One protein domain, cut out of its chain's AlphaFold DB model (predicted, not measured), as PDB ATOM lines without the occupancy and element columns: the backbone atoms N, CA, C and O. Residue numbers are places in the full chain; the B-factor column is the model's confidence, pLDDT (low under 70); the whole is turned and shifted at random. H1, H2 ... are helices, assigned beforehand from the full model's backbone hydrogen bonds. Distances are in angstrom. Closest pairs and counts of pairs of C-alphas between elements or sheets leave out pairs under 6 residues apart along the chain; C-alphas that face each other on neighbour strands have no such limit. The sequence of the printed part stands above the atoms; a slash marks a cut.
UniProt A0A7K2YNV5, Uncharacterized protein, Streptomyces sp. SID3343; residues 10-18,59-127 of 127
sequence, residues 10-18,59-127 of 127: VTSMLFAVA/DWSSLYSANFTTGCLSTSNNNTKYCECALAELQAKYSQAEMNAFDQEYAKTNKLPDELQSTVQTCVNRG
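This is residues 10 to 18 and 59 to 127 of the 127 residues of an uncharacterized protein of Streptomyces sp. SID3343 (UniProt A0A7K2YNV5). Five short helices stand round a common middle as a compact, crossed cluster: H3 lies between H2 and H5, H1 packs on H2, and H4 closes another side, meeting H1 with a few residues and joined to H3 by a tight link. The 78 printed residues hold five named helices, H1 to H5 in chain order, and no named strand; the class is all helix. The whole is compact and rounded, with a radius of gyration of the C-alphas of 11.4 A and spans of 29 by 25 by 22 A.

Find C-alpha 80 at (31.412, -43.908, -18.578); from there H3, residues 80 to 93, runs 20.0 A. H2, residues 62 to 75, is 19.9 A long, and H4, residues 96 to 109, 19.7 A. Look for H1 at residues 10 to 18, from C-alpha 10 at (28.015, -43.513, -33.159). H5, residues 114 to 124, ends at C-alpha 124 at (30.500, -51.644, -26.588).

Start at H3, which touches H2 at a steep tilt of 48 degrees, opposite ways; the closest C-alphas, of Cys 72 and Cys 83, are 5.8 A apart. H3 touches H5 with C-alphas of Ala 86 and Val 120 closest, 5.4 A, opposite ways at 36 degrees, only just a steep tilt. H2 touches H1, C-alphas of Gly 71 and Ala 16 closest at 5.2 A. H4, with residues 103 to 107 alone, only just touches H1, with 3 pairs of C-alphas within 8 A, the closest those of Asp 103 and Leu 14 at 7.2 A. H3 and H4 meet only through their link; H4 and H5 are apart. Every O i to N i+4 pair is within hydrogen-bond range in H2, H3 and H4, against 6 of 7 in H5 and 1 of 5 in H1, where 4 of 6 O i to N i+3 pairs are.

The C-alphas farthest apart, of Lys 108 and Arg 126, are 30.9 A apart. Residues 19 to 58 are not printed, and C-alphas 18 and 59 are 19.9 A apart across this cut. Of the links that are printed whole, those from H2 to H3, H3 to H4 and H4 to H5 are tight. Mean pLDDT of the printed part is 76.0; look for values under 70 at residues 10 to 18, 59, 76 and 126 to 127.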
ATOM      1  N   VAL A  10      26.805 -44.147 -32.612       54.75
ATOM      2  CA  VAL A  10      28.015 -43.513 -33.159       54.75
ATOM      3  C   VAL A  10      27.671 -42.240 -33.946       54.75
ATOM      4  O   VAL A  10      28.324 -41.215 -33.769       54.75
ATOM      5  N   THR A  11      26.597 -42.268 -34.742       53.16
ATOM      6  CA  THR A  11      26.056 -41.101 -35.456       53.16
ATOM      7  C   THR A  11      25.683 -39.976 -34.484       53.16
ATOM      8  O   THR A  11      26.074 -38.832 -34.706       53.16
ATOM      9  N   SER A  12      24.986 -40.279 -33.382       51.78
ATOM     10  CA  SER A  12      24.568 -39.278 -32.387       51.78
ATOM     11  C   SER A  12      25.727 -38.646 -31.606       51.78
ATOM     12  O   SER A  12      25.637 -37.471 -31.255       51.78
ATOM     13  N   MET A  13      26.827 -39.371 -31.375       56.31
ATOM     14  CA  MET A  13      27.990 -38.833 -30.652       56.31
ATOM     15  C   MET A  13      28.732 -37.742 -31.433       56.31
ATOM     16  O   MET A  13      29.206 -36.790 -30.816       56.31
ATOM     17  N   LEU A  14      28.790 -37.820 -32.769       53.72
ATOM     18  CA  LEU A  14      29.438 -36.776 -33.577       53.72
ATOM     19  C   LEU A  14      28.592 -35.505 -33.710       53.72
ATOM     20  O   LEU A  14      29.143 -34.409 -33.750       53.72
ATOM     21  N   PHE A  15      27.259 -35.612 -33.688       50.56
ATOM     22  CA  PHE A  15      26.397 -34.420 -33.693       50.56
ATOM     23  C   PHE A  15      26.600 -33.536 -32.452       50.56
ATOM     24  O   PHE A  15      26.452 -32.318 -32.544       50.56
ATOM     25  N   ALA A  16      26.980 -34.119 -31.309       49.47
ATOM     26  CA  ALA A  16      27.274 -33.356 -30.097       49.47
ATOM     27  C   ALA A  16      28.588 -32.556 -30.194       49.47
ATOM     28  O   ALA A  16      28.692 -31.490 -29.592       49.47
ATOM     29  N   VAL A  17      29.568 -33.030 -30.974       47.62
ATOM     30  CA  VAL A  17      30.832 -32.310 -31.218       47.62
ATOM     31  C   VAL A  17      30.637 -31.171 -32.223       47.62
ATOM     32  O   VAL A  17      31.100 -30.059 -31.972       47.62
ATOM     33  N   ALA A  18      29.879 -31.397 -33.300       45.75
ATOM     34  CA  ALA A  18      29.635 -30.380 -34.326       45.75
ATOM     35  C   ALA A  18      28.780 -29.188 -33.836       45.75
ATOM     36  O   ALA A  18      28.853 -28.098 -34.400       45.75
ATOM     37  N   ASP A  59      48.130 -35.589 -27.118       59.94
ATOM     38  CA  ASP A  59      47.684 -34.197 -26.965       59.94
ATOM     39  C   ASP A  59      46.339 -33.973 -27.666       59.94
ATOM     40  O   ASP A  59      46.178 -33.166 -28.577       59.94
ATOM     41  N   TRP A  60      45.331 -34.739 -27.258       71.12
ATOM     42  CA  TRP A  60      43.964 -34.310 -27.486       71.12
ATOM     43  C   TRP A  60      43.691 -33.201 -26.486       71.12
ATOM     44  O   TRP A  60      43.817 -33.406 -25.278       71.12
ATOM     45  N   SER A  61      43.322 -32.021 -26.981       75.94
ATOM     46  CA  SER A  61      42.979 -30.893 -26.117       75.94
ATOM     47  C   SER A  61      41.974 -31.351 -25.053       75.94
ATOM     48  O   SER A  61      40.977 -31.981 -25.407       75.94
ATOM     49  N   SER A  62      42.179 -31.009 -23.773       78.25
ATOM     50  CA  SER A  62      41.239 -31.376 -22.692       78.25
ATOM     51  C   SER A  62      39.794 -30.963 -22.986       78.25
ATOM     52  O   SER A  62      38.848 -31.590 -22.520       78.25
ATOM     53  N   LEU A  63      39.615 -29.916 -23.796       75.50
ATOM     54  CA  LEU A  63      38.311 -29.489 -24.287       75.50
ATOM     55  C   LEU A  63      37.655 -30.549 -25.192       75.50
ATOM     56  O   LEU A  63      36.471 -30.835 -25.062       75.50
ATOM     57  N   TYR A  64      38.428 -31.163 -26.091       78.50
ATOM     58  CA  TYR A  64      37.937 -32.188 -27.010       78.50
ATOM     59  C   TYR A  64      37.540 -33.459 -26.259       78.50
ATOM     60  O   TYR A  64      36.467 -34.003 -26.501       78.50
ATOM     61  N   SER A  65      38.365 -33.914 -25.310       79.56
ATOM     62  CA  SER A  65      38.039 -35.091 -24.500       79.56
ATOM     63  C   SER A  65      36.817 -34.858 -23.610       79.56
ATOM     64  O   SER A  65      35.955 -35.735 -23.527       79.56
ATOM     65  N   ALA A  66      36.681 -33.671 -23.013       81.44
ATOM     66  CA  ALA A  66      35.494 -33.296 -22.248       81.44
ATOM     67  C   ALA A  66      34.227 -33.281 -23.120       81.44
ATOM     68  O   ALA A  66      33.212 -33.866 -22.735       81.44
ATOM     69  N   ASN A  67      34.293 -32.687 -24.317       81.81
ATOM     70  CA  ASN A  67      33.171 -32.648 -25.258       81.81
ATOM     71  C   ASN A  67      32.796 -34.049 -25.759       81.81
ATOM     72  O   ASN A  67      31.618 -34.415 -25.737       81.81
ATOM     73  N   PHE A  68      33.788 -34.865 -26.129       82.75
ATOM     74  CA  PHE A  68      33.571 -36.248 -26.554       82.75
ATOM     75  C   PHE A  68      32.915 -37.069 -25.446       82.75
ATOM     76  O   PHE A  68      31.903 -37.726 -25.678       82.75
ATOM     77  N   THR A  69      33.451 -37.006 -24.225       83.19
ATOM     78  CA  THR A  69      32.924 -37.774 -23.089       83.19
ATOM     79  C   THR A  69      31.508 -37.317 -22.742       83.19
ATOM     80  O   THR A  69      30.644 -38.156 -22.512       83.19
ATOM     81  N   THR A  70      31.223 -36.014 -22.795       82.94
ATOM     82  CA  THR A  70      29.882 -35.457 -22.532       82.94
ATOM     83  C   THR A  70      28.856 -35.901 -23.581       82.94
ATOM     84  O   THR A  70      27.772 -36.378 -23.226       82.94
ATOM     85  N   GLY A  71      29.194 -35.808 -24.873       82.06
ATOM     86  CA  GLY A  71      28.335 -36.287 -25.963       82.06
ATOM     87  C   GLY A  71      28.143 -37.804 -25.928       82.06
ATOM     88  O   GLY A  71      27.037 -38.320 -26.132       82.06
ATOM     89  N   CYS A  72      29.207 -38.525 -25.581       82.69
ATOM     90  CA  CYS A  72      29.184 -39.965 -25.416       82.69
ATOM     91  C   CYS A  72      28.297 -40.404 -24.247       82.69
ATOM     92  O   CYS A  72      27.431 -41.254 -24.442       82.69
ATOM     93  N   LEU A  73      28.436 -39.807 -23.063       84.94
ATOM     94  CA  LEU A  73      27.613 -40.125 -21.892       84.94
ATOM     95  C   LEU A  73      26.131 -39.844 -22.157       84.94
ATOM     96  O   LEU A  73      25.285 -40.674 -21.822       84.94
ATOM     97  N   SER A  74      25.828 -38.734 -22.836       80.69
ATOM     98  CA  SER A  74      24.457 -38.369 -23.215       80.69
ATOM     99  C   SER A  74      23.807 -39.415 -24.128       80.69
ATOM    100  O   SER A  74      22.613 -39.685 -24.019       80.69
ATOM    101  N   THR A  75      24.595 -40.045 -25.001       72.62
ATOM    102  CA  THR A  75      24.100 -41.022 -25.981       72.62
ATOM    103  C   THR A  75      24.145 -42.463 -25.454       72.62
ATOM    104  O   THR A  75      23.273 -43.275 -25.755       72.62
ATOM    105  N   SER A  76      25.149 -42.794 -24.642       69.50
ATOM    106  CA  SER A  76      25.429 -44.143 -24.132       69.50
ATOM    107  C   SER A  76      24.744 -44.435 -22.791       69.50
ATOM    108  O   SER A  76      25.183 -45.299 -22.035       69.50
ATOM    109  N   ASN A  77      23.671 -43.709 -22.457       79.50
ATOM    110  CA  ASN A  77      22.933 -43.886 -21.200       79.50
ATOM    111  C   ASN A  77      23.836 -43.745 -19.952       79.50
ATOM    112  O   ASN A  77      23.742 -44.517 -19.002       79.50
ATOM    113  N   ASN A  78      24.751 -42.772 -19.978       78.31
ATOM    114  CA  ASN A  78      25.772 -42.528 -18.955       78.31
ATOM    115  C   ASN A  78      26.766 -43.686 -18.725       78.31
ATOM    116  O   ASN A  78      27.316 -43.820 -17.632       78.31
ATOM    117  N   ASN A  79      27.043 -44.515 -19.738       82.50
ATOM    118  CA  ASN A  79      28.081 -45.540 -19.627       82.50
ATOM    119  C   ASN A  79      29.495 -44.941 -19.771       82.50
ATOM    120  O   ASN A  79      30.063 -44.875 -20.864       82.50
ATOM    121  N   THR A  80      30.075 -44.521 -18.645       84.00
ATOM    122  CA  THR A  80      31.412 -43.908 -18.578       84.00
ATOM    123  C   THR A  80      32.512 -44.842 -19.068       84.00
ATOM    124  O   THR A  80      33.388 -44.403 -19.807       84.00
ATOM    125  N   LYS A  81      32.434 -46.143 -18.748       86.00
ATOM    126  CA  LYS A  81      33.441 -47.135 -19.167       86.00
ATOM    127  C   LYS A  81      33.525 -47.262 -20.680       86.00
ATOM    128  O   LYS A  81      34.614 -47.357 -21.244       86.00
ATOM    129  N   TYR A  82      32.370 -47.248 -21.338       84.62
ATOM    130  CA  TYR A  82      32.305 -47.251 -22.789       84.62
ATOM    131  C   TYR A  82      32.945 -45.986 -23.383       84.62
ATOM    132  O   TYR A  82      33.728 -46.089 -24.327       84.62
ATOM    133  N   CYS A  83      32.654 -44.811 -22.819       84.56
ATOM    134  CA  CYS A  83      33.174 -43.538 -23.319       84.56
ATOM    135  C   CYS A  83      34.685 -43.397 -23.135       84.56
ATOM    136  O   CYS A  83      35.373 -42.980 -24.066       84.56
ATOM    137  N   GLU A  84      35.205 -43.798 -21.977       86.25
ATOM    138  CA  GLU A  84      36.643 -43.833 -21.708       86.25
ATOM    139  C   GLU A  84      37.361 -44.819 -22.637       86.25
ATOM    140  O   GLU A  84      38.397 -44.479 -23.204       86.25
ATOM    141  N   CYS A  85      36.783 -46.006 -22.865       86.88
ATOM    142  CA  CYS A  85      37.333 -46.982 -23.807       86.88
ATOM    143  C   CYS A  85      37.368 -46.428 -25.234       86.88
ATOM    144  O   CYS A  85      38.404 -46.496 -25.895       86.88
ATOM    145  N   ALA A  86      36.252 -45.867 -25.707       85.75
ATOM    146  CA  ALA A  86      36.158 -45.340 -27.063       85.75
ATOM    147  C   ALA A  86      37.161 -44.202 -27.273       85.75
ATOM    148  O   ALA A  86      37.862 -44.180 -28.280       85.75
ATOM    149  N   LEU A  87      37.282 -43.298 -26.300       83.69
ATOM    150  CA  LEU A  87      38.236 -42.199 -26.355       83.69
ATOM    151  C   LEU A  87      39.687 -42.700 -26.360       83.69
ATOM    152  O   LEU A  87      40.475 -42.231 -27.176       83.69
ATOM    153  N   ALA A  88      40.034 -43.674 -25.517       86.31
ATOM    154  CA  ALA A  88      41.383 -44.235 -25.462       86.31
ATOM    155  C   ALA A  88      41.773 -44.963 -26.761       86.31
ATOM    156  O   ALA A  88      42.876 -44.768 -27.267       86.31
ATOM    157  N   GLU A  89      40.874 -45.768 -27.330       85.81
ATOM    158  CA  GLU A  89      41.117 -46.468 -28.599       85.81
ATOM    159  C   GLU A  89      41.230 -45.482 -29.775       85.81
ATOM    160  O   GLU A  89      42.087 -45.644 -30.647       85.81
ATOM    161  N   LEU A  90      40.408 -44.424 -29.786       82.69
ATOM    162  CA  LEU A  90      40.495 -43.374 -30.803       82.69
ATOM    163  C   LEU A  90      41.791 -42.577 -30.690       82.69
ATOM    164  O   LEU A  90      42.426 -42.341 -31.710       82.69
ATOM    165  N   GLN A  91      42.210 -42.223 -29.477       81.38
ATOM    166  CA  GLN A  91      43.496 -41.565 -29.232       81.38
ATOM    167  C   GLN A  91      44.684 -42.448 -29.617       81.38
ATOM    168  O   GLN A  91      45.687 -41.951 -30.119       81.38
ATOM    169  N   ALA A  92      44.582 -43.760 -29.397       84.94
ATOM    170  CA  ALA A  92      45.646 -44.696 -29.738       84.94
ATOM    171  C   ALA A  92      45.823 -44.858 -31.256       84.94
ATOM    172  O   ALA A  92      46.939 -45.086 -31.726       84.94
ATOM    173  N   LYS A  93      44.733 -44.763 -32.025       83.44
ATOM    174  CA  LYS A  93      44.752 -44.967 -33.479       83.44
ATOM    175  C   LYS A  93      44.878 -43.687 -34.290       83.44
ATOM    176  O   LYS A  93      45.535 -43.704 -35.330       83.44
ATOM    177  N   TYR A  94      44.248 -42.612 -33.835       83.31
ATOM    178  CA  TYR A  94      44.084 -41.385 -34.596       83.31
ATOM    179  C   TYR A  94      44.646 -40.190 -33.843       83.31
ATOM    180  O   TYR A  94      44.415 -39.977 -32.650       83.31
ATOM    181  N   SER A  95      45.344 -39.348 -34.588       83.88
ATOM    182  CA  SER A  95      45.723 -38.026 -34.111       83.88
ATOM    183  C   SER A  95      44.514 -37.082 -34.072       83.88
ATOM    184  O   SER A  95      43.516 -37.275 -34.771       83.88
ATOM    185  N   GLN A  96      44.616 -36.002 -33.292       72.81
ATOM    186  CA  GLN A  96      43.586 -34.959 -33.246       72.81
ATOM    187  C   GLN A  96      43.272 -34.382 -34.640       72.81
ATOM    188  O   GLN A  96      42.115 -34.098 -34.950       72.81
ATOM    189  N   ALA A  97      44.291 -34.230 -35.492       79.38
ATOM    190  CA  ALA A  97      44.122 -33.733 -36.855       79.38
ATOM    191  C   ALA A  97      43.289 -34.694 -37.723       79.38
ATOM    192  O   ALA A  97      42.426 -34.241 -38.472       79.38
ATOM    193  N   GLU A  98      43.504 -36.005 -37.585       83.75
ATOM    194  CA  GLU A  98      42.720 -37.028 -38.289       83.75
ATOM    195  C   GLU A  98      41.268 -37.054 -37.805       83.75
ATOM    196  O   GLU A  98      40.358 -37.065 -38.627       83.75
ATOM    197  N   MET A  99      41.030 -36.966 -36.492       78.44
ATOM    198  CA  MET A  99      39.665 -36.867 -35.958       78.44
ATOM    199  C   MET A  99      38.931 -35.620 -36.445       78.44
ATOM    200  O   MET A  99      37.749 -35.703 -36.764       78.44
ATOM    201  N   ASN A 100      39.617 -34.480 -36.554       77.62
ATOM    202  CA  ASN A 100      39.017 -33.268 -37.110       77.62
ATOM    203  C   ASN A 100      38.696 -33.432 -38.607       77.62
ATOM    204  O   ASN A 100      37.648 -32.992 -39.074       77.62
ATOM    205  N   ALA A 101      39.558 -34.120 -39.363       82.75
ATOM    206  CA  ALA A 101      39.278 -34.458 -40.757       82.75
ATOM    207  C   ALA A 101      38.058 -35.389 -40.884       82.75
ATOM    208  O   ALA A 101      37.199 -35.149 -41.734       82.75
ATOM    209  N   PHE A 102      37.930 -36.392 -40.008       80.94
ATOM    210  CA  PHE A 102      36.749 -37.257 -39.969       80.94
ATOM    211  C   PHE A 102      35.481 -36.501 -39.591       80.94
ATOM    212  O   PHE A 102      34.441 -36.764 -40.185       80.94
ATOM    213  N   ASP A 103      35.555 -35.551 -38.659       75.12
ATOM    214  CA  ASP A 103      34.414 -34.711 -38.289       75.12
ATOM    215  C   ASP A 103      33.941 -33.866 -39.484       75.12
ATOM    216  O   ASP A 103      32.756 -33.853 -39.819       75.12
ATOM    217  N   GLN A 104      34.876 -33.270 -40.232       76.56
ATOM    218  CA  GLN A 104      34.555 -32.530 -41.456       76.56
ATOM    219  C   GLN A 104      33.974 -33.412 -42.563       76.56
ATOM    220  O   GLN A 104      33.075 -32.983 -43.294       76.56
ATOM    221  N   GLU A 105      34.498 -34.623 -42.739       78.88
ATOM    222  CA  GLU A 105      33.994 -35.555 -43.746       78.88
ATOM    223  C   GLU A 105      32.620 -36.099 -43.353       78.88
ATOM    224  O   GLU A 105      31.726 -36.197 -44.198       78.88
ATOM    225  N   TYR A 106      32.404 -36.350 -42.065       74.31
ATOM    226  CA  TYR A 106      31.117 -36.733 -41.511       74.31
ATOM    227  C   TYR A 106      30.083 -35.612 -41.642       74.31
ATOM    228  O   TYR A 106      28.973 -35.873 -42.093       74.31
ATOM    229  N   ALA A 107      30.440 -34.359 -41.355       75.12
ATOM    230  CA  ALA A 107      29.544 -33.218 -41.543       75.12
ATOM    231  C   ALA A 107      29.059 -33.091 -43.001       75.12
ATOM    232  O   ALA A 107      27.933 -32.665 -43.256       75.12
ATOM    233  N   LYS A 108      29.889 -33.504 -43.967       77.81
ATOM    234  CA  LYS A 108      29.551 -33.492 -45.400       77.81
ATOM    235  C   LYS A 108      28.765 -34.725 -45.842       77.81
ATOM    236  O   LYS A 108      27.836 -34.611 -46.635       77.81
ATOM    237  N   THR A 109      29.161 -35.908 -45.380       81.69
ATOM    238  CA  THR A 109      28.691 -37.194 -45.930       81.69
ATOM    239  C   THR A 109      27.727 -37.942 -45.013       81.69
ATOM    240  O   THR A 109      27.089 -38.900 -45.450       81.69
ATOM    241  N   ASN A 110      27.616 -37.521 -43.752       75.69
ATOM    242  CA  ASN A 110      26.949 -38.227 -42.657       75.69
ATOM    243  C   ASN A 110      27.399 -39.695 -42.525       75.69
ATOM    244  O   ASN A 110      26.631 -40.562 -42.102       75.69
ATOM    245  N   LYS A 111      28.644 -39.997 -42.911       76.25
ATOM    246  CA  LYS A 111      29.222 -41.341 -42.851       76.25
ATOM    247  C   LYS A 111      30.500 -41.330 -42.039       76.25
ATOM    248  O   LYS A 111      31.410 -40.559 -42.317       76.25
ATOM    249  N   LEU A 112      30.554 -42.202 -41.035       73.12
ATOM    250  CA  LEU A 112      31.809 -42.516 -40.373       73.12
ATOM    251  C   LEU A 112      32.533 -43.622 -41.124       73.12
ATOM    252  O   LEU A 112      31.867 -44.575 -41.547       73.12
ATOM    253  N   PRO A 113      33.872 -43.564 -41.190       77.75
ATOM    254  CA  PRO A 113      34.653 -44.682 -41.681       77.75
ATOM    255  C   PRO A 113      34.363 -45.933 -40.840       77.75
ATOM    256  O   PRO A 113      34.287 -45.874 -39.608       77.75
ATOM    257  N   ASP A 114      34.201 -47.075 -41.511       80.81
ATOM    258  CA  ASP A 114      33.919 -48.372 -40.879       80.81
ATOM    259  C   ASP A 114      34.955 -48.736 -39.806       80.81
ATOM    260  O   ASP A 114      34.641 -49.397 -38.815       80.81
ATOM    261  N   GLU A 115      36.187 -48.251 -39.957       80.75
ATOM    262  CA  GLU A 115      37.257 -48.479 -38.992       80.75
ATOM    263  C   GLU A 115      36.978 -47.824 -37.626       80.75
ATOM    264  O   GLU A 115      37.239 -48.432 -36.582       80.75
ATOM    265  N   LEU A 116      36.378 -46.628 -37.610       78.50
ATOM    266  CA  LEU A 116      35.931 -45.965 -36.380       78.50
ATOM    267  C   LEU A 116      34.764 -46.734 -35.755       78.50
ATOM    268  O   LEU A 116      34.762 -46.979 -34.550       78.50
ATOM    269  N   GLN A 117      33.805 -47.180 -36.572       78.75
ATOM    270  CA  GLN A 117      32.662 -47.957 -36.085       78.75
ATOM    271  C   GLN A 117      33.107 -49.267 -35.423       78.75
ATOM    272  O   GLN A 117      32.628 -49.591 -34.337       78.75
ATOM    273  N   SER A 118      34.052 -49.985 -36.037       82.19
ATOM    274  CA  SER A 118      34.611 -51.238 -35.511       82.19
ATOM    275  C   SER A 118      35.386 -51.023 -34.204       82.19
ATOM    276  O   SER A 118      35.219 -51.764 -33.228       82.19
ATOM    277  N   THR A 119      36.177 -49.949 -34.144       78.62
ATOM    278  CA  THR A 119      36.936 -49.566 -32.946       78.62
ATOM    279  C   THR A 119      35.989 -49.279 -31.775       78.62
ATOM    280  O   THR A 119      36.131 -49.841 -30.691       78.62
ATOM    281  N   VAL A 120      34.930 -48.510 -32.019       76.94
ATOM    282  CA  VAL A 120      33.922 -48.193 -31.003       76.94
ATOM    283  C   VAL A 120      33.086 -49.424 -30.611       76.94
ATOM    284  O   VAL A 120      32.772 -49.618 -29.434       76.94
ATOM    285  N   GLN A 121      32.779 -50.323 -31.551       78.38
ATOM    286  CA  GLN A 121      32.095 -51.594 -31.266       78.38
ATOM    287  C   GLN A 121      32.891 -52.513 -30.338       78.38
ATOM    288  O   GLN A 121      32.300 -53.244 -29.539       78.38
ATOM    289  N   THR A 122      34.220 -52.458 -30.405       81.38
ATOM    290  CA  THR A 122      35.089 -53.186 -29.474       81.38
ATOM    291  C   THR A 122      34.853 -52.715 -28.036       81.38
ATOM    292  O   THR A 122      34.788 -53.534 -27.118       81.38
ATOM    293  N   CYS A 123      34.608 -51.418 -27.846       81.19
ATOM    294  CA  CYS A 123      34.292 -50.836 -26.545       81.19
ATOM    295  C   CYS A 123      32.866 -51.121 -26.066       81.19
ATOM    296  O   CYS A 123      32.671 -51.293 -24.866       81.19
ATOM    297  N   VAL A 124      31.880 -51.256 -26.965       76.81
ATOM    298  CA  VAL A 124      30.500 -51.644 -26.588       76.81
ATOM    299  C   VAL A 124      30.474 -52.987 -25.857       76.81
ATOM    300  O   VAL A 124      29.720 -53.150 -24.908       76.81
ATOM    301  N   ASN A 125      31.293 -53.953 -26.281       72.88
ATOM    302  CA  ASN A 125      31.328 -55.277 -25.651       72.88
ATOM    303  C   ASN A 125      32.132 -55.309 -24.338       72.88
ATOM    304  O   ASN A 125      32.095 -56.313 -23.630       72.88
ATOM    305  N   ARG A 126      32.892 -54.246 -24.039       66.69
ATOM    306  CA  ARG A 126      33.694 -54.108 -22.813       66.69
ATOM    307  C   ARG A 126      32.986 -53.300 -21.718       66.69
ATOM    308  O   ARG A 126      33.403 -53.394 -20.563       66.69
ATOM    309  N   GLY A 127      31.998 -52.482 -22.092       55.84
ATOM    310  CA  GLY A 127      31.242 -51.587 -21.208       55.84
ATOM    311  C   GLY A 127      29.960 -52.181 -20.647       55.84
ATOM    312  O   GLY A 127      29.493 -53.223 -21.152       55.84
TER     313      GLY A 127